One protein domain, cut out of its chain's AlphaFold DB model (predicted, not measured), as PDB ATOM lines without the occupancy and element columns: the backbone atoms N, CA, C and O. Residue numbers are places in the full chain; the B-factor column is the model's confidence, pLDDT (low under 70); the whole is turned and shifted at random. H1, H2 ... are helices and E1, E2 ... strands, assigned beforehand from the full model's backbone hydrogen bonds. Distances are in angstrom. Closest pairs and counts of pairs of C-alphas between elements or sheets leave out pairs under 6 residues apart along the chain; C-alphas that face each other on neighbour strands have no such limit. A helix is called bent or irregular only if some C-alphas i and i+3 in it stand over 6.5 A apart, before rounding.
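This is residues 1012 to 1143 of the 1180 residues of an uncharacterized protein of Mikania micrantha (UniProt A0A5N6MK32). A small, strongly twisted sheet, E1 E2 E3, packs with E1 and E2 on helix H3, which has H1 and H2 at its side. The long helix H4 runs back past H3, and its residues 1121 to 1137, with H5, stick out as an arm. The printed part has 132 residues, three strands followed by five helices; the sheet's order is E1 E2 E3, antiparallel, and the class is mixed. The whole is loose, with a radius of gyration of the C-alphas of 17.5 A, and flat, spanning 63 by 38 by 20 A.

E1, residues 1019 to 1025, begins at C-alpha (17.764, -51.300, -38.264). E2 is residues 1030 to 1037, 21.5 A long, and E3 1040 to 1046. H1 is 1049 to 1054, H2 1057 to 1065, and H3 1081 to 1097, 24.5 A. H4, 1106 to 1137, is 45.3 A long and only just irregular: C-alphas 1108 and 1111 are 6.9 A apart. H5, 1140 to 1143, ends at (-16.914, -23.508, -61.790).

The strands form a meander, each the antiparallel neighbour of the one before, in hairpins E1 and E2 (N 1023 to O 1032, 2.9 A) and E2 and E3 (N 1033 to O 1044, 2.9 A). H3 is on one face of this sheet, making two layers, at a height over the sheet of 10.1 A; the closest C-alphas of E1 and H3, Tyr 1024 and Ala 1085, are 5.6 A apart. H2 only grazes the sheet. H3 touches H1 (closest C-alphas Pro 1049 and Tyr 1088, 4.8 A) at a shallow tilt of 28 degrees, the same way. With residues 1089 to 1096 alone it touches H2 (Asn 1064 and Gln 1093, 5.1 A), at a steep tilt of 47 degrees, opposite ways. H3 and H4 are close but not clearly touching (Met 1094 and Leu 1116, 6.7 A). H5 is apart from H3 and H4. O i to N i+4 pairs are within hydrogen-bond range throughout H2, in 12 of 13 in H3, 24 of 28 in H4 and 0 of 2 in H1, where 3 of 3 O i to N i+3 pairs are; H5 is too short for one.

The farthest C-alphas, Glu 1038 and Ser 1141, are 63.9 A apart. The printed part has no cut; the link from H2 to H3, 15 residues, is long. Residues 1106 to 1136 and 1138 to 1143 have pLDDT under 70.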
ATOM      1  N   GLU A1012       9.028 -50.061 -28.461       78.25
ATOM      2  CA  GLU A1012      10.353 -50.663 -28.338       78.25
ATOM      3  C   GLU A1012      11.448 -49.605 -28.582       78.25
ATOM      4  O   GLU A1012      11.238 -48.634 -29.314       78.25
ATOM      5  N   GLN A1013      12.580 -49.741 -27.902       82.94
ATOM      6  CA  GLN A1013      13.660 -48.755 -27.861       82.94
ATOM      7  C   GLN A1013      14.971 -49.418 -28.240       82.94
ATOM      8  O   GLN A1013      15.100 -50.630 -28.080       82.94
ATOM      9  N   ASP A1014      15.937 -48.601 -28.644       85.75
ATOM     10  CA  ASP A1014      17.345 -48.982 -28.745       85.75
ATOM     11  C   ASP A1014      17.568 -50.116 -29.767       85.75
ATOM     12  O   ASP A1014      18.484 -50.929 -29.666       85.75
ATOM     13  N   TRP A1015      16.700 -50.144 -30.787       89.50
ATOM     14  CA  TRP A1015      16.703 -51.092 -31.905       89.50
ATOM     15  C   TRP A1015      17.537 -50.608 -33.096       89.50
ATOM     16  O   TRP A1015      17.639 -51.314 -34.100       89.50
ATOM     17  N   ASN A1016      18.136 -49.417 -33.007       84.75
ATOM     18  CA  ASN A1016      19.009 -48.832 -34.028       84.75
ATOM     19  C   ASN A1016      20.119 -49.786 -34.523       84.75
ATOM     20  O   ASN A1016      20.422 -49.791 -35.714       84.75
ATOM     21  N   SER A1017      20.649 -50.657 -33.660       86.50
ATOM     22  CA  SER A1017      21.640 -51.692 -34.000       86.50
ATOM     23  C   SER A1017      21.120 -52.804 -34.925       86.50
ATOM     24  O   SER A1017      21.915 -53.480 -35.577       86.50
ATOM     25  N   TYR A1018      19.799 -52.986 -35.005       89.25
ATOM     26  CA  TYR A1018      19.119 -53.977 -35.848       89.25
ATOM     27  C   TYR A1018      18.430 -53.350 -37.068       89.25
ATOM     28  O   TYR A1018      17.840 -54.065 -37.879       89.25
ATOM     29  N   PHE A1019      18.454 -52.023 -37.200       90.44
ATOM     30  CA  PHE A1019      17.764 -51.300 -38.264       90.44
ATOM     31  C   PHE A1019      18.340 -51.615 -39.648       90.44
ATOM     32  O   PHE A1019      19.554 -51.622 -39.849       90.44
ATOM     33  N   LYS A1020      17.450 -51.821 -40.623       88.06
ATOM     34  CA  LYS A1020      17.816 -51.983 -42.037       88.06
ATOM     35  C   LYS A1020      17.295 -50.833 -42.892       88.06
ATOM     36  O   LYS A1020      18.076 -50.180 -43.574       88.06
ATOM     37  N   PHE A1021      15.990 -50.576 -42.846       84.44
ATOM     38  CA  PHE A1021      15.344 -49.459 -43.539       84.44
ATOM     39  C   PHE A1021      13.959 -49.183 -42.941       84.44
ATOM     40  O   PHE A1021      13.483 -49.910 -42.065       84.44
ATOM     41  N   TRP A1022      13.284 -48.143 -43.428       93.81
ATOM     42  CA  TRP A1022      11.887 -47.877 -43.098       93.81
ATOM     43  C   TRP A1022      11.103 -47.360 -44.301       93.81
ATOM     44  O   TRP A1022      11.653 -46.701 -45.185       93.81
ATOM     45  N   PHE A1023       9.815 -47.686 -44.343       90.44
ATOM     46  CA  PHE A1023       8.922 -47.337 -45.443       90.44
ATOM     47  C   PHE A1023       7.509 -47.006 -44.957       90.44
ATOM     48  O   PHE A1023       7.148 -47.263 -43.809       90.44
ATOM     49  N   TYR A1024       6.705 -46.417 -45.832       91.12
ATOM     50  CA  TYR A1024       5.277 -46.224 -45.637       91.12
ATOM     51  C   TYR A1024       4.504 -47.329 -46.364       91.12
ATOM     52  O   TYR A1024       4.577 -47.423 -47.583       91.12
ATOM     53  N   ASP A1025       3.778 -48.152 -45.609       88.31
ATOM     54  CA  ASP A1025       2.889 -49.203 -46.116       88.31
ATOM     55  C   ASP A1025       1.541 -48.565 -46.467       88.31
ATOM     56  O   ASP A1025       0.805 -48.130 -45.581       88.31
ATOM     57  N   GLU A1026       1.209 -48.485 -47.753       82.38
ATOM     58  CA  GLU A1026      -0.025 -47.875 -48.248       82.38
ATOM     59  C   GLU A1026      -1.280 -48.644 -47.819       82.38
ATOM     60  O   GLU A1026      -2.271 -48.035 -47.405       82.38
ATOM     61  N   ARG A1027      -1.219 -49.981 -47.819       80.62
ATOM     62  CA  ARG A1027      -2.360 -50.880 -47.574       80.62
ATOM     63  C   ARG A1027      -2.871 -50.810 -46.132       80.62
ATOM     64  O   ARG A1027      -4.065 -50.958 -45.886       80.62
ATOM     65  N   THR A1028      -1.976 -50.597 -45.172       82.94
ATOM     66  CA  THR A1028      -2.308 -50.330 -43.757       82.94
ATOM     67  C   THR A1028      -2.263 -48.838 -43.422       82.94
ATOM     68  O   THR A1028      -2.844 -48.396 -42.428       82.94
ATOM     69  N   SER A1029      -1.621 -48.034 -44.272       87.25
ATOM     70  CA  SER A1029      -1.322 -46.621 -44.047       87.25
ATOM     71  C   SER A1029      -0.449 -46.379 -42.807       87.25
ATOM     72  O   SER A1029      -0.657 -45.399 -42.083       87.25
ATOM     73  N   GLU A1030       0.527 -47.251 -42.552       88.75
ATOM     74  CA  GLU A1030       1.443 -47.210 -41.402       88.75
ATOM     75  C   GLU A1030       2.884 -46.883 -41.825       88.75
ATOM     76  O   GLU A1030       3.328 -47.248 -42.908       88.75
ATOM     77  N   GLY A1031       3.644 -46.228 -40.943       89.00
ATOM     78  CA  GLY A1031       5.102 -46.181 -41.051       89.00
ATOM     79  C   GLY A1031       5.681 -47.475 -40.484       89.00
ATOM     80  O   GLY A1031       5.378 -47.826 -39.342       89.00
ATOM     81  N   VAL A1032       6.479 -48.185 -41.275       89.00
ATOM     82  CA  VAL A1032       7.025 -49.509 -40.970       89.00
ATOM     83  C   VAL A1032       8.544 -49.417 -40.898       89.00
ATOM     84  O   VAL A1032       9.209 -49.172 -41.901       89.00
ATOM     85  N   VAL A1033       9.096 -49.619 -39.705       91.12
ATOM     86  CA  VAL A1033      10.540 -49.767 -39.483       91.12
ATOM     87  C   VAL A1033      10.892 -51.247 -39.580       91.12
ATOM     88  O   VAL A1033      10.273 -52.064 -38.896       91.12
ATOM     89  N   VAL A1034      11.868 -51.587 -40.421       87.75
ATOM     90  CA  VAL A1034      12.316 -52.962 -40.674       87.75
ATOM     91  C   VAL A1034      13.616 -53.227 -39.924       87.75
ATOM     92  O   VAL A1034      14.609 -52.515 -40.098       87.75
ATOM     93  N   LEU A1035      13.595 -54.271 -39.096       88.81
ATOM     94  CA  LEU A1035      14.708 -54.718 -38.269       88.81
ATOM     95  C   LEU A1035      15.137 -56.135 -38.681       88.81
ATOM     96  O   LEU A1035      14.284 -56.997 -38.905       88.81
ATOM     97  N   LYS A1036      16.445 -56.394 -38.705       87.69
ATOM     98  CA  LYS A1036      17.032 -57.738 -38.789       87.69
ATOM     99  C   LYS A1036      17.862 -57.976 -37.530       87.69
ATOM    100  O   LYS A1036      18.862 -57.296 -37.307       87.69
ATOM    101  N   GLN A1037      17.437 -58.927 -36.709       85.69
ATOM    102  CA  GLN A1037      18.125 -59.331 -35.489       85.69
ATOM    103  C   GLN A1037      18.583 -60.778 -35.657       85.69
ATOM    104  O   GLN A1037      17.761 -61.690 -35.701       85.69
ATOM    105  N   GLU A1038      19.898 -60.966 -35.788       85.00
ATOM    106  CA  GLU A1038      20.500 -62.235 -36.222       85.00
ATOM    107  C   GLU A1038      19.924 -62.647 -37.593       85.00
ATOM    108  O   GLU A1038      20.020 -61.871 -38.543       85.00
ATOM    109  N   GLU A1039      19.305 -63.821 -37.710       81.19
ATOM    110  CA  GLU A1039      18.610 -64.269 -38.929       81.19
ATOM    111  C   GLU A1039      17.117 -63.875 -38.946       81.19
ATOM    112  O   GLU A1039      16.450 -63.986 -39.974       81.19
ATOM    113  N   ASN A1040      16.583 -63.365 -37.830       81.88
ATOM    114  CA  ASN A1040      15.163 -63.059 -37.679       81.88
ATOM    115  C   ASN A1040      14.822 -61.628 -38.121       81.88
ATOM    116  O   ASN A1040      15.263 -60.638 -37.529       81.88
ATOM    117  N   TRP A1041      13.953 -61.519 -39.123       82.19
ATOM    118  CA  TRP A1041      13.345 -60.253 -39.528       82.19
ATOM    119  C   TRP A1041      12.113 -59.924 -38.687       82.19
ATOM    120  O   TRP A1041      11.263 -60.780 -38.442       82.19
ATOM    121  N   ARG A1042      11.974 -58.657 -38.286       86.06
ATOM    122  CA  ARG A1042      10.802 -58.149 -37.559       86.06
ATOM    123  C   ARG A1042      10.530 -56.685 -37.890       86.06
ATOM    124  O   ARG A1042      11.421 -55.965 -38.331       86.06
ATOM    125  N   VAL A1043       9.292 -56.233 -37.685       85.06
ATOM    126  CA  VAL A1043       8.869 -54.869 -38.045       85.06
ATOM    127  C   VAL A1043       8.182 -54.137 -36.896       85.06
ATOM    128  O   VAL A1043       7.342 -54.703 -36.196       85.06
ATOM    129  N   ILE A1044       8.491 -52.848 -36.738       86.50
ATOM    130  CA  ILE A1044       7.770 -51.934 -35.844       86.50
ATOM    131  C   ILE A1044       6.823 -51.087 -36.698       86.50
ATOM    132  O   ILE A1044       7.259 -50.330 -37.565       86.50
ATOM    133  N   ARG A1045       5.516 -51.213 -36.446       86.81
ATOM    134  CA  ARG A1045       4.446 -50.513 -37.177       86.81
ATOM    135  C   ARG A1045       3.898 -49.327 -36.379       86.81
ATOM    136  O   ARG A1045       3.564 -49.459 -35.199       86.81
ATOM    137  N   MET A1046       3.809 -48.166 -37.027       86.00
ATOM    138  CA  MET A1046       3.404 -46.889 -36.433       86.00
ATOM    139  C   MET A1046       2.262 -46.243 -37.226       86.00
ATOM    140  O   MET A1046       2.482 -45.691 -38.308       86.00
ATOM    141  N   LEU A1047       1.038 -46.235 -36.688       85.06
ATOM    142  CA  LEU A1047      -0.114 -45.647 -37.385       85.06
ATOM    143  C   LEU A1047      -0.116 -44.107 -37.369       85.06
ATOM    144  O   LEU A1047      -0.543 -43.484 -38.338       85.06
ATOM    145  N   ASP A1048       0.371 -43.475 -36.300       83.00
ATOM    146  CA  ASP A1048       0.433 -42.014 -36.157       83.00
ATOM    147  C   ASP A1048       1.909 -41.564 -36.110       83.00
ATOM    148  O   ASP A1048       2.642 -42.034 -35.234       83.00
ATOM    149  N   PRO A1049       2.360 -40.654 -37.002       83.31
ATOM    150  CA  PRO A1049       3.715 -40.095 -36.987       83.31
ATOM    151  C   PRO A1049       4.175 -39.581 -35.619       83.31
ATOM    152  O   PRO A1049       5.357 -39.664 -35.295       83.31
ATOM    153  N   ILE A1050       3.253 -39.084 -34.781       78.88
ATOM    154  CA  ILE A1050       3.603 -38.531 -33.466       78.88
ATOM    155  C   ILE A1050       4.141 -39.581 -32.484       78.88
ATOM    156  O   ILE A1050       4.662 -39.204 -31.441       78.88
ATOM    157  N   TRP A1051       4.039 -40.883 -32.777       82.56
ATOM    158  CA  TRP A1051       4.599 -41.925 -31.911       82.56
ATOM    159  C   TRP A1051       6.136 -41.877 -31.856       82.56
ATOM    160  O   TRP A1051       6.697 -42.240 -30.827       82.56
ATOM    161  N   ILE A1052       6.809 -41.331 -32.880       85.25
ATOM    162  CA  ILE A1052       8.280 -41.200 -32.945       85.25
ATOM    163  C   ILE A1052       8.859 -40.407 -31.754       85.25
ATOM    164  O   ILE A1052       9.995 -40.649 -31.359       85.25
ATOM    165  N   VAL A1053       8.085 -39.524 -31.100       79.69
ATOM    166  CA  VAL A1053       8.528 -38.805 -29.878       79.69
ATOM    167  C   VAL A1053       8.886 -39.739 -28.710       79.69
ATOM    168  O   VAL A1053       9.551 -39.317 -27.767       79.69
ATOM    169  N   ASN A1054       8.426 -40.993 -28.768       78.62
ATOM    170  CA  ASN A1054       8.679 -42.040 -27.786       78.62
ATOM    171  C   ASN A1054       9.796 -43.016 -28.207       78.62
ATOM    172  O   ASN A1054       9.955 -44.032 -27.536       78.62
ATOM    173  N   CYS A1055      10.533 -42.775 -29.294       86.94
ATOM    174  CA  CYS A1055      11.745 -43.538 -29.630       86.94
ATOM    175  C   CYS A1055      12.936 -43.106 -28.747       86.94
ATOM    176  O   CYS A1055      12.877 -42.057 -28.091       86.94
ATOM    177  N   SER A1056      14.011 -43.902 -28.707       90.00
ATOM    178  CA  SER A1056      15.233 -43.517 -27.988       90.00
ATOM    179  C   SER A1056      15.998 -42.409 -28.727       90.00
ATOM    180  O   SER A1056      15.641 -42.025 -29.843       90.00
ATOM    181  N   ARG A1057      17.029 -41.831 -28.094       89.19
ATOM    182  CA  ARG A1057      17.808 -40.744 -28.712       89.19
ATOM    183  C   ARG A1057      18.475 -41.215 -30.004       89.19
ATOM    184  O   ARG A1057      18.418 -40.506 -31.006       89.19
ATOM    185  N   ASP A1058      19.052 -42.408 -29.978       90.88
ATOM    186  CA  ASP A1058      19.864 -42.934 -31.073       90.88
ATOM    187  C   ASP A1058      18.974 -43.509 -32.185       90.88
ATOM    188  O   ASP A1058      19.235 -43.281 -33.367       90.88
ATOM    189  N   ASP A1059      17.827 -44.094 -31.817       93.31
ATOM    190  CA  ASP A1059      16.750 -44.432 -32.755       93.31
ATOM    191  C   ASP A1059      16.266 -43.188 -33.535       93.31
ATOM    192  O   ASP A1059      16.054 -43.243 -34.745       93.31
ATOM    193  N   ILE A1060      16.101 -42.040 -32.864       90.69
ATOM    194  CA  ILE A1060      15.638 -40.783 -33.487       90.69
ATOM    195  C   ILE A1060      16.720 -40.146 -34.362       90.69
ATOM    196  O   ILE A1060      16.395 -39.603 -35.420       90.69
ATOM    197  N   ILE A1061      17.995 -40.239 -33.970       90.50
ATOM    198  CA  ILE A1061      19.123 -39.851 -34.828       90.50
ATOM    199  C   ILE A1061      19.086 -40.672 -36.124       90.50
ATOM    200  O   ILE A1061      19.146 -40.089 -37.208       90.50
ATOM    201  N   LEU A1062      18.896 -41.992 -36.022       90.88
ATOM    202  CA  LEU A1062      18.872 -42.893 -37.173       90.88
ATOM    203  C   LEU A1062      17.653 -42.676 -38.087       90.88
ATOM    204  O   LEU A1062      17.797 -42.649 -39.311       90.88
ATOM    205  N   LEU A1063      16.460 -42.453 -37.524       91.00
ATOM    206  CA  LEU A1063      15.260 -42.085 -38.296       91.00
ATOM    207  C   LEU A1063      15.372 -40.699 -38.946       91.00
ATOM    208  O   LEU A1063      14.776 -40.463 -39.992       91.00
ATOM    209  N   ASN A1064      16.126 -39.769 -38.360       90.94
ATOM    210  CA  ASN A1064      16.411 -38.484 -38.995       90.94
ATOM    211  C   ASN A1064      17.427 -38.624 -40.144       90.94
ATOM    212  O   ASN A1064      17.264 -37.963 -41.169       90.94
ATOM    213  N   SER A1065      18.452 -39.474 -40.000       87.25
ATOM    214  CA  SER A1065      19.486 -39.673 -41.029       87.25
ATOM    215  C   SER A1065      19.060 -40.585 -42.184       87.25
ATOM    216  O   SER A1065      19.632 -40.491 -43.267       87.25
ATOM    217  N   SER A1066      18.089 -41.476 -41.972       86.94
ATOM    218  CA  SER A1066      17.569 -42.387 -42.999       86.94
ATOM    219  C   SER A1066      16.268 -41.862 -43.607       86.94
ATOM    220  O   SER A1066      15.343 -41.474 -42.894       86.94
ATOM    221  N   GLN A1067      16.168 -41.866 -44.936       86.25
ATOM    222  CA  GLN A1067      14.955 -41.445 -45.636       86.25
ATOM    223  C   GLN A1067      13.915 -42.575 -45.658       86.25
ATOM    224  O   GLN A1067      14.223 -43.695 -46.061       86.25
ATOM    225  N   ILE A1068      12.677 -42.271 -45.264       89.81
ATOM    226  CA  ILE A1068      11.539 -43.184 -45.387       89.81
ATOM    227  C   ILE A1068      11.170 -43.402 -46.865       89.81
ATOM    228  O   ILE A1068      10.968 -42.447 -47.620       89.81
ATOM    229  N   TYR A1069      11.059 -44.665 -47.279       88.06
ATOM    230  CA  TYR A1069      10.604 -45.046 -48.620       88.06
ATOM    231  C   TYR A1069       9.068 -45.004 -48.749       88.06
ATOM    232  O   TYR A1069       8.350 -45.229 -47.775       88.06
ATOM    233  N   ALA A1070       8.553 -44.751 -49.954       86.94
ATOM    234  CA  ALA A1070       7.140 -44.911 -50.310       86.94
ATOM    235  C   ALA A1070       6.995 -45.087 -51.831       86.94
ATOM    236  O   ALA A1070       7.690 -44.398 -52.588       86.94
ATOM    237  N   GLU A1071       6.084 -45.959 -52.278       81.25
ATOM    238  CA  GLU A1071       5.789 -46.132 -53.708       81.25
ATOM    239  C   GLU A1071       5.105 -44.876 -54.304       81.25
ATOM    240  O   GLU A1071       4.487 -44.067 -53.602       81.25
ATOM    241  N   ASP A1072       5.236 -44.677 -55.618       77.25
ATOM    242  CA  ASP A1072       4.506 -43.652 -56.368       77.25
ATOM    243  C   ASP A1072       3.030 -44.034 -56.542       77.25
ATOM    244  O   ASP A1072       2.638 -44.695 -57.501       77.25
ATOM    245  N   GLY A1073       2.196 -43.572 -55.612       81.44
ATOM    246  CA  GLY A1073       0.751 -43.771 -55.663       81.44
ATOM    247  C   GLY A1073      -0.031 -42.810 -54.771       81.44
ATOM    248  O   GLY A1073       0.530 -41.904 -54.141       81.44
ATOM    249  N   TYR A1074      -1.350 -43.012 -54.748       82.12
ATOM    250  CA  TYR A1074      -2.322 -42.224 -53.993       82.12
ATOM    251  C   TYR A1074      -3.336 -43.141 -53.308       82.12
ATOM    252  O   TYR A1074      -3.792 -44.117 -53.894       82.12
ATOM    253  N   HIS A1075      -3.747 -42.776 -52.095       81.25
ATOM    254  CA  HIS A1075      -4.915 -43.365 -51.434       81.25
ATOM    255  C   HIS A1075      -6.208 -42.953 -52.146       81.25
ATOM    256  O   HIS A1075      -6.279 -41.830 -52.648       81.25
ATOM    257  N   ASP A1076      -7.273 -43.757 -52.035       73.94
ATOM    258  CA  ASP A1076      -8.647 -43.489 -52.521       73.94
ATOM    259  C   ASP A1076      -9.172 -42.078 -52.185       73.94
ATOM    260  O   ASP A1076     -10.037 -41.510 -52.853       73.94
ATOM    261  N   VAL A1077      -8.656 -41.490 -51.102       70.94
ATOM    262  CA  VAL A1077      -9.002 -40.140 -50.650       70.94
ATOM    263  C   VAL A1077      -8.340 -39.014 -51.455       70.94
ATOM    264  O   VAL A1077      -8.673 -37.852 -51.205       70.94
ATOM    265  N   GLY A1078      -7.450 -39.321 -52.402       71.69
ATOM    266  CA  GLY A1078      -6.726 -38.371 -53.253       71.69
ATOM    267  C   GLY A1078      -5.479 -37.760 -52.605       71.69
ATOM    268  O   GLY A1078      -5.281 -36.554 -52.707       71.69
ATOM    269  N   VAL A1079      -4.672 -38.559 -51.894       74.38
ATOM    270  CA  VAL A1079      -3.460 -38.102 -51.175       74.38
ATOM    271  C   VAL A1079      -2.306 -39.062 -51.424       74.38
ATOM    272  O   VAL A1079      -2.511 -40.271 -51.315       74.38
ATOM    273  N   SER A1080      -1.116 -38.546 -51.750       82.19
ATOM    274  CA  SER A1080       0.012 -39.399 -52.131       82.19
ATOM    275  C   SER A1080       0.594 -40.172 -50.947       82.19
ATOM    276  O   SER A1080       0.674 -39.667 -49.824       82.19
ATOM    277  N   PHE A1081       1.077 -41.386 -51.208       85.62
ATOM    278  CA  PHE A1081       1.851 -42.166 -50.241       85.62
ATOM    279  C   PHE A1081       3.116 -41.412 -49.802       85.62
ATOM    280  O   PHE A1081       3.445 -41.396 -48.615       85.62
ATOM    281  N   LYS A1082       3.761 -40.681 -50.726       81.12
ATOM    282  CA  LYS A1082       4.931 -39.839 -50.435       81.12
ATOM    283  C   LYS A1082       4.592 -38.661 -49.518       81.12
ATOM    284  O   LYS A1082       5.343 -38.407 -48.579       81.12
ATOM    285  N   ASP A1083       3.441 -38.005 -49.697       78.88
ATOM    286  CA  ASP A1083       2.977 -36.946 -48.782       78.88
ATOM    287  C   ASP A1083       2.779 -37.481 -47.356       78.88
ATOM    288  O   ASP A1083       3.169 -36.836 -46.379       78.88
ATOM    289  N   MET A1084       2.206 -38.682 -47.227       82.38
ATOM    290  CA  MET A1084       2.005 -39.336 -45.932       82.38
ATOM    291  C   MET A1084       3.329 -39.774 -45.294       82.38
ATOM    292  O   MET A1084       3.508 -39.588 -44.090       82.38
ATOM    293  N   ALA A1085       4.274 -40.293 -46.080       83.56
ATOM    294  CA  ALA A1085       5.611 -40.668 -45.621       83.56
ATOM    295  C   ALA A1085       6.417 -39.445 -45.137       83.56
ATOM    296  O   ALA A1085       7.016 -39.475 -44.059       83.56
ATOM    297  N   ILE A1086       6.326 -38.314 -45.850       81.69
ATOM    298  CA  ILE A1086       6.925 -37.028 -45.456       81.69
ATOM    299  C   ILE A1086       6.445 -36.572 -44.066       81.69
ATOM    300  O   ILE A1086       7.215 -35.917 -43.357       81.69
ATOM    301  N   GLN A1087       5.234 -36.937 -43.617       81.62
ATOM    302  CA  GLN A1087       4.792 -36.648 -42.242       81.62
ATOM    303  C   GLN A1087       5.660 -37.369 -41.194       81.62
ATOM    304  O   GLN A1087       6.034 -36.754 -40.198       81.62
ATOM    305  N   TYR A1088       6.041 -38.633 -41.423       87.12
ATOM    306  CA  TYR A1088       6.921 -39.388 -40.517       87.12
ATOM    307  C   TYR A1088       8.339 -38.809 -40.493       87.12
ATOM    308  O   TYR A1088       8.851 -38.520 -39.410       87.12
ATOM    309  N   GLN A1089       8.932 -38.545 -41.665       85.31
ATOM    310  CA  GLN A1089      10.261 -37.921 -41.758       85.31
ATOM    311  C   GLN A1089      10.292 -36.553 -41.056       85.31
ATOM    312  O   GLN A1089      11.222 -36.246 -40.315       85.31
ATOM    313  N   THR A1090       9.237 -35.748 -41.242       79.62
ATOM    314  CA  THR A1090       9.099 -34.427 -40.609       79.62
ATOM    315  C   THR A1090       9.108 -34.536 -39.084       79.62
ATOM    316  O   THR A1090       9.791 -33.754 -38.427       79.62
ATOM    317  N   ILE A1091       8.376 -35.494 -38.500       81.50
ATOM    318  CA  ILE A1091       8.360 -35.662 -37.040       81.50
ATOM    319  C   ILE A1091       9.709 -36.183 -36.529       81.50
ATOM    320  O   ILE A1091      10.194 -35.643 -35.540       81.50
ATOM    321  N   ALA A1092      10.360 -37.136 -37.209       86.44
ATOM    322  CA  ALA A1092      11.710 -37.582 -36.840       86.44
ATOM    323  C   ALA A1092      12.717 -36.414 -36.816       86.44
ATOM    324  O   ALA A1092      13.412 -36.209 -35.819       86.44
ATOM    325  N   GLN A1093      12.716 -35.579 -37.861       82.25
ATOM    326  CA  GLN A1093      13.573 -34.396 -37.959       82.25
ATOM    327  C   GLN A1093      13.263 -33.339 -36.889       82.25
ATOM    328  O   GLN A1093      14.186 -32.734 -36.337       82.25
ATOM    329  N   MET A1094      11.986 -33.128 -36.548       74.12
ATOM    330  CA  MET A1094      11.597 -32.229 -35.454       74.12
ATOM    331  C   MET A1094      12.021 -32.777 -34.088       74.12
ATOM    332  O   MET A1094      12.510 -32.007 -33.266       74.12
ATOM    333  N   CYS A1095      11.884 -34.083 -33.843       82.75
ATOM    334  CA  CYS A1095      12.336 -34.715 -32.605       82.75
ATOM    335  C   CYS A1095      13.852 -34.587 -32.426       82.75
ATOM    336  O   CYS A1095      14.297 -34.152 -31.366       82.75
ATOM    337  N   PHE A1096      14.630 -34.876 -33.476       85.12
ATOM    338  CA  PHE A1096      16.082 -34.691 -33.490       85.12
ATOM    339  C   PHE A1096      16.473 -33.228 -33.222       85.12
ATOM    340  O   PHE A1096      17.198 -32.944 -32.270       85.12
ATOM    341  N   THR A1097      15.927 -32.288 -34.003       77.62
ATOM    342  CA  THR A1097      16.233 -30.845 -33.901       77.62
ATOM    343  C   THR A1097      15.888 -30.253 -32.530       77.62
ATOM    344  O   THR A1097      16.568 -29.344 -32.062       77.62
ATOM    345  N   LEU A1098      14.827 -30.747 -31.885       74.19
ATOM    346  CA  LEU A1098      14.338 -30.251 -30.595       74.19
ATOM    347  C   LEU A1098      14.787 -31.113 -29.399       74.19
ATOM    348  O   LEU A1098      14.320 -30.877 -28.288       74.19
ATOM    349  N   GLY A1099      15.645 -32.121 -29.595       78.19
ATOM    350  CA  GLY A1099      16.102 -33.009 -28.517       78.19
ATOM    351  C   GLY A1099      14.980 -33.793 -27.818       78.19
ATOM    352  O   GLY A1099      15.103 -34.132 -26.642       78.19
ATOM    353  N   ILE A1100      13.870 -34.066 -28.509       80.88
ATOM    354  CA  ILE A1100      12.723 -34.801 -27.963       80.88
ATOM    355  C   ILE A1100      12.964 -36.296 -28.174       80.88
ATOM    356  O   ILE A1100      12.945 -36.768 -29.307       80.88
ATOM    357  N   HIS A1101      13.159 -37.038 -27.085       86.38
ATOM    358  CA  HIS A1101      13.304 -38.497 -27.077       86.38
ATOM    359  C   HIS A1101      12.736 -39.085 -25.778       86.38
ATOM    360  O   HIS A1101      12.533 -38.367 -24.798       86.38
ATOM    361  N   SER A1102      12.502 -40.395 -25.729       82.69
ATOM    362  CA  SER A1102      11.856 -41.073 -24.591       82.69
ATOM    363  C   SER A1102      12.529 -40.863 -23.227       82.69
ATOM    364  O   SER A1102      11.850 -40.828 -22.202       82.69
ATOM    365  N   GLY A1103      13.857 -40.725 -23.221       76.69
ATOM    366  CA  GLY A1103      14.681 -40.482 -22.034       76.69
ATOM    367  C   GLY A1103      14.814 -39.012 -21.618       76.69
ATOM    368  O   GLY A1103      15.557 -38.728 -20.682       76.69
ATOM    369  N   CYS A1104      14.156 -38.068 -22.299       76.88
ATOM    370  CA  CYS A1104      14.242 -36.654 -21.939       76.88
ATOM    371  C   CYS A1104      13.410 -36.319 -20.683       76.88
ATOM    372  O   CYS A1104      12.379 -36.941 -20.402       76.88
ATOM    373  N   ILE A1105      13.825 -35.301 -19.920       73.50
ATOM    374  CA  ILE A1105      13.055 -34.839 -18.758       73.50
ATOM    375  C   ILE A1105      11.806 -34.113 -19.267       73.50
ATOM    376  O   ILE A1105      11.867 -32.973 -19.727       73.50
ATOM    377  N   TRP A1106      10.647 -34.774 -19.175       66.06
ATOM    378  CA  TRP A1106       9.410 -34.269 -19.779       66.06
ATOM    379  C   TRP A1106       9.025 -32.861 -19.306       66.06
ATOM    380  O   TRP A1106       8.490 -32.095 -20.096       66.06
ATOM    381  N   ASN A1107       9.297 -32.476 -18.055       66.31
ATOM    382  CA  ASN A1107       8.987 -31.119 -17.583       66.31
ATOM    383  C   ASN A1107       9.751 -30.042 -18.371       66.31
ATOM    384  O   ASN A1107       9.161 -29.022 -18.736       66.31
ATOM    385  N   ASP A1108      11.014 -30.317 -18.686       63.84
ATOM    386  CA  ASP A1108      11.917 -29.396 -19.372       63.84
ATOM    387  C   ASP A1108      11.667 -29.415 -20.885       63.84
ATOM    388  O   ASP A1108      11.764 -28.388 -21.545       63.84
ATOM    389  N   VAL A1109      11.252 -30.558 -21.441       62.00
ATOM    390  CA  VAL A1109      11.007 -30.735 -22.884       62.00
ATOM    391  C   VAL A1109       9.531 -30.538 -23.280       62.00
ATOM    392  O   VAL A1109       9.206 -30.369 -24.452       62.00
ATOM    393  N   ASN A1110       8.599 -30.430 -22.330       64.31
ATOM    394  CA  ASN A1110       7.174 -30.192 -22.606       64.31
ATOM    395  C   ASN A1110       6.904 -28.842 -23.308       64.31
ATOM    396  O   ASN A1110       5.902 -28.725 -24.024       64.31
ATOM    397  N   TYR A1111       7.781 -27.835 -23.172       65.88
ATOM    398  CA  TYR A1111       7.678 -26.623 -23.997       65.88
ATOM    399  C   TYR A1111       8.086 -26.895 -25.453       65.88
ATOM    400  O   TYR A1111       7.352 -26.494 -26.350       65.88
ATOM    401  N   LEU A1112       9.151 -27.670 -25.683       58.19
ATOM    402  CA  LEU A1112       9.622 -28.091 -27.010       58.19
ATOM    403  C   LEU A1112       8.609 -29.014 -27.707       58.19
ATOM    404  O   LEU A1112       8.312 -28.825 -28.881       58.19
ATOM    405  N   TYR A1113       7.968 -29.937 -26.982       61.75
ATOM    406  CA  TYR A1113       6.838 -30.716 -27.507       61.75
ATOM    407  C   TYR A1113       5.628 -29.823 -27.845       61.75
ATOM    408  O   TYR A1113       4.953 -30.019 -28.860       61.75
ATOM    409  N   THR A1114       5.349 -28.804 -27.026       65.94
ATOM    410  CA  THR A1114       4.302 -27.810 -27.326       65.94
ATOM    411  C   THR A1114       4.658 -26.975 -28.563       65.94
ATOM    412  O   THR A1114       3.767 -26.640 -29.345       65.94
ATOM    413  N   GLU A1115       5.943 -26.681 -28.770       63.38
ATOM    414  CA  GLU A1115       6.482 -25.956 -29.920       63.38
ATOM    415  C   GLU A1115       6.447 -26.805 -31.197       63.38
ATOM    416  O   GLU A1115       5.865 -26.351 -32.178       63.38
ATOM    417  N   LEU A1116       6.884 -28.070 -31.167       62.78
ATOM    418  CA  LEU A1116       6.704 -29.057 -32.247       62.78
ATOM    419  C   LEU A1116       5.242 -29.088 -32.719       62.78
ATOM    420  O   LEU A1116       4.948 -28.992 -33.913       62.78
ATOM    421  N   MET A1117       4.294 -29.123 -31.777       63.38
ATOM    422  CA  MET A1117       2.869 -29.129 -32.115       63.38
ATOM    423  C   MET A1117       2.314 -27.773 -32.559       63.38
ATOM    424  O   MET A1117       1.247 -27.727 -33.179       63.38
ATOM    425  N   GLN A1118       3.020 -26.678 -32.285       61.12
ATOM    426  CA  GLN A1118       2.706 -25.353 -32.804       61.12
ATOM    427  C   GLN A1118       3.287 -25.141 -34.210       61.12
ATOM    428  O   GLN A1118       2.585 -24.564 -35.042       61.12
ATOM    429  N   VAL A1119       4.491 -25.649 -34.488       58.19
ATOM    430  CA  VAL A1119       5.166 -25.614 -35.795       58.19
ATOM    431  C   VAL A1119       4.427 -26.485 -36.805       58.19
ATOM    432  O   VAL A1119       4.102 -25.998 -37.886       58.19
ATOM    433  N   GLN A1120       4.050 -27.720 -36.444       55.66
ATOM    434  CA  GLN A1120       3.212 -28.568 -37.302       55.66
ATOM    435  C   GLN A1120       1.909 -27.844 -37.679       55.66
ATOM    436  O   GLN A1120       1.611 -27.646 -38.851       55.66
ATOM    437  N   LYS A1121       1.196 -27.307 -36.683       58.47
ATOM    438  CA  LYS A1121      -0.032 -26.519 -36.870       58.47
ATOM    439  C   LYS A1121       0.163 -25.229 -37.691       58.47
ATOM    440  O   LYS A1121      -0.813 -24.680 -38.206       58.47
ATOM    441  N   GLU A1122       1.385 -24.709 -37.792       58.81
ATOM    442  CA  GLU A1122       1.737 -23.580 -38.666       58.81
ATOM    443  C   GLU A1122       2.115 -24.025 -40.084       58.81
ATOM    444  O   GLU A1122       1.856 -23.273 -41.023       58.81
ATOM    445  N   ARG A1123       2.613 -25.257 -40.264       56.44
ATOM    446  CA  ARG A1123       2.734 -25.915 -41.571       56.44
ATOM    447  C   ARG A1123       1.356 -26.158 -42.185       56.44
ATOM    448  O   ARG A1123       1.084 -25.547 -43.213       56.44
ATOM    449  N   ASP A1124       0.436 -26.846 -41.498       51.72
ATOM    450  CA  ASP A1124      -0.930 -27.053 -42.022       51.72
ATOM    451  C   ASP A1124      -1.614 -25.715 -42.384       51.72
ATOM    452  O   ASP A1124      -2.350 -25.603 -43.363       51.72
ATOM    453  N   ALA A1125      -1.370 -24.665 -41.587       53.94
ATOM    454  CA  ALA A1125      -1.941 -23.338 -41.804       53.94
ATOM    455  C   ALA A1125      -1.273 -22.541 -42.941       53.94
ATOM    456  O   ALA A1125      -1.893 -21.598 -43.441       53.94
ATOM    457  N   ARG A1126      -0.040 -22.881 -43.339       58.09
ATOM    458  CA  ARG A1126       0.630 -22.368 -44.545       58.09
ATOM    459  C   ARG A1126       0.106 -23.094 -45.776       58.09
ATOM    460  O   ARG A1126      -0.305 -22.443 -46.731       58.09
ATOM    461  N   ASP A1127       0.031 -24.414 -45.704       50.12
ATOM    462  CA  ASP A1127      -0.363 -25.268 -46.822       50.12
ATOM    463  C   ASP A1127      -1.849 -25.023 -47.168       50.12
ATOM    464  O   ASP A1127      -2.199 -24.825 -48.331       50.12
ATOM    465  N   TYR A1128      -2.702 -24.818 -46.152       49.69
ATOM    466  CA  TYR A1128      -4.072 -24.318 -46.328       49.69
ATOM    467  C   TYR A1128      -4.154 -22.934 -47.003       49.69
ATOM    468  O   TYR A1128      -5.101 -22.690 -47.750       49.69
ATOM    469  N   ARG A1129      -3.206 -22.010 -46.760       60.00
ATOM    470  CA  ARG A1129      -3.193 -20.713 -47.469       60.00
ATOM    471  C   ARG A1129      -2.867 -20.918 -48.938       60.00
ATOM    472  O   ARG A1129      -3.658 -20.484 -49.766       60.00
ATOM    473  N   ILE A1130      -1.776 -21.630 -49.230       58.03
ATOM    474  CA  ILE A1130      -1.326 -21.944 -50.593       58.03
ATOM    475  C   ILE A1130      -2.464 -22.594 -51.387       58.03
ATOM    476  O   ILE A1130      -2.764 -22.161 -52.498       58.03
ATOM    477  N   GLU A1131      -3.166 -23.563 -50.796       47.44
ATOM    478  CA  GLU A1131      -4.296 -24.217 -51.453       47.44
ATOM    479  C   GLU A1131      -5.523 -23.297 -51.580       47.44
ATOM    480  O   GLU A1131      -6.155 -23.246 -52.631       47.44
ATOM    481  N   SER A1132      -5.822 -22.462 -50.578       54.72
ATOM    482  CA  SER A1132      -6.882 -21.450 -50.710       54.72
ATOM    483  C   SER A1132      -6.578 -20.390 -51.778       54.72
ATOM    484  O   SER A1132      -7.499 -19.888 -52.419       54.72
ATOM    485  N   GLU A1133      -5.301 -20.078 -52.012       67.75
ATOM    486  CA  GLU A1133      -4.831 -19.148 -53.041       67.75
ATOM    487  C   GLU A1133      -4.823 -19.790 -54.434       67.75
ATOM    488  O   GLU A1133      -5.166 -19.118 -55.404       67.75
ATOM    489  N   ARG A1134      -4.506 -21.089 -54.548       60.41
ATOM    490  CA  ARG A1134      -4.708 -21.882 -55.774       60.41
ATOM    491  C   ARG A1134      -6.186 -21.910 -56.159       60.41
ATOM    492  O   ARG A1134      -6.536 -21.472 -57.251       60.41
ATOM    493  N   LEU A1135      -7.060 -22.312 -55.235       57.47
ATOM    494  CA  LEU A1135      -8.512 -22.357 -55.448       57.47
ATOM    495  C   LEU A1135      -9.111 -20.971 -55.752       57.47
ATOM    496  O   LEU A1135     -10.062 -20.875 -56.524       57.47
ATOM    497  N   ALA A1136      -8.551 -19.888 -55.199       61.97
ATOM    498  CA  ALA A1136      -8.972 -18.518 -55.505       61.97
ATOM    499  C   ALA A1136      -8.502 -18.002 -56.880       61.97
ATOM    500  O   ALA A1136      -9.102 -17.061 -57.399       61.97
ATOM    501  N   LYS A1137      -7.457 -18.601 -57.473       71.25
ATOM    502  CA  LYS A1137      -6.967 -18.281 -58.827       71.25
ATOM    503  C   LYS A1137      -7.766 -18.981 -59.935       71.25
ATOM    504  O   LYS A1137      -7.668 -18.569 -61.087       71.25
ATOM    505  N   ILE A1138      -8.583 -19.988 -59.609       59.12
ATOM    506  CA  ILE A1138      -9.485 -20.644 -60.570       59.12
ATOM    507  C   ILE A1138     -10.623 -19.670 -60.948       59.12
ATOM    508  O   ILE A1138     -11.373 -19.237 -60.065       59.12
ATOM    509  N   PRO A1139     -10.812 -19.318 -62.237       50.50
ATOM    510  CA  PRO A1139     -11.870 -18.396 -62.641       50.50
ATOM    511  C   PRO A1139     -13.269 -18.958 -62.353       50.50
ATOM    512  O   PRO A1139     -13.592 -20.087 -62.720       50.50
ATOM    513  N   ARG A1140     -14.151 -18.140 -61.762       40.97
ATOM    514  CA  ARG A1140     -15.531 -18.551 -61.418       40.97
ATOM    515  C   ARG A1140     -16.362 -19.015 -62.621       40.97
ATOM    516  O   ARG A1140     -17.291 -19.793 -62.440       40.97
ATOM    517  N   SER A1141     -16.017 -18.576 -63.830       43.09
ATOM    518  CA  SER A1141     -16.619 -19.024 -65.092       43.09
ATOM    519  C   SER A1141     -16.401 -20.516 -65.379       43.09
ATOM    520  O   SER A1141     -17.263 -21.139 -65.995       43.09
ATOM    521  N   VAL A1142     -15.301 -21.107 -64.898       44.53
ATOM    522  CA  VAL A1142     -15.021 -22.551 -65.017       44.53
ATOM    523  C   VAL A1142     -15.911 -23.358 -64.064       44.53
ATOM    524  O   VAL A1142     -16.408 -24.420 -64.420       44.53
ATOM    525  N   VAL A1143     -16.180 -22.820 -62.870       40.50
ATOM    526  CA  VAL A1143     -16.914 -23.508 -61.790       40.50
ATOM    527  C   VAL A1143     -18.422 -23.636 -62.070       40.50
ATOM    528  O   VAL A1143     -19.074 -24.510 -61.503       40.50
TER     529      VAL A1143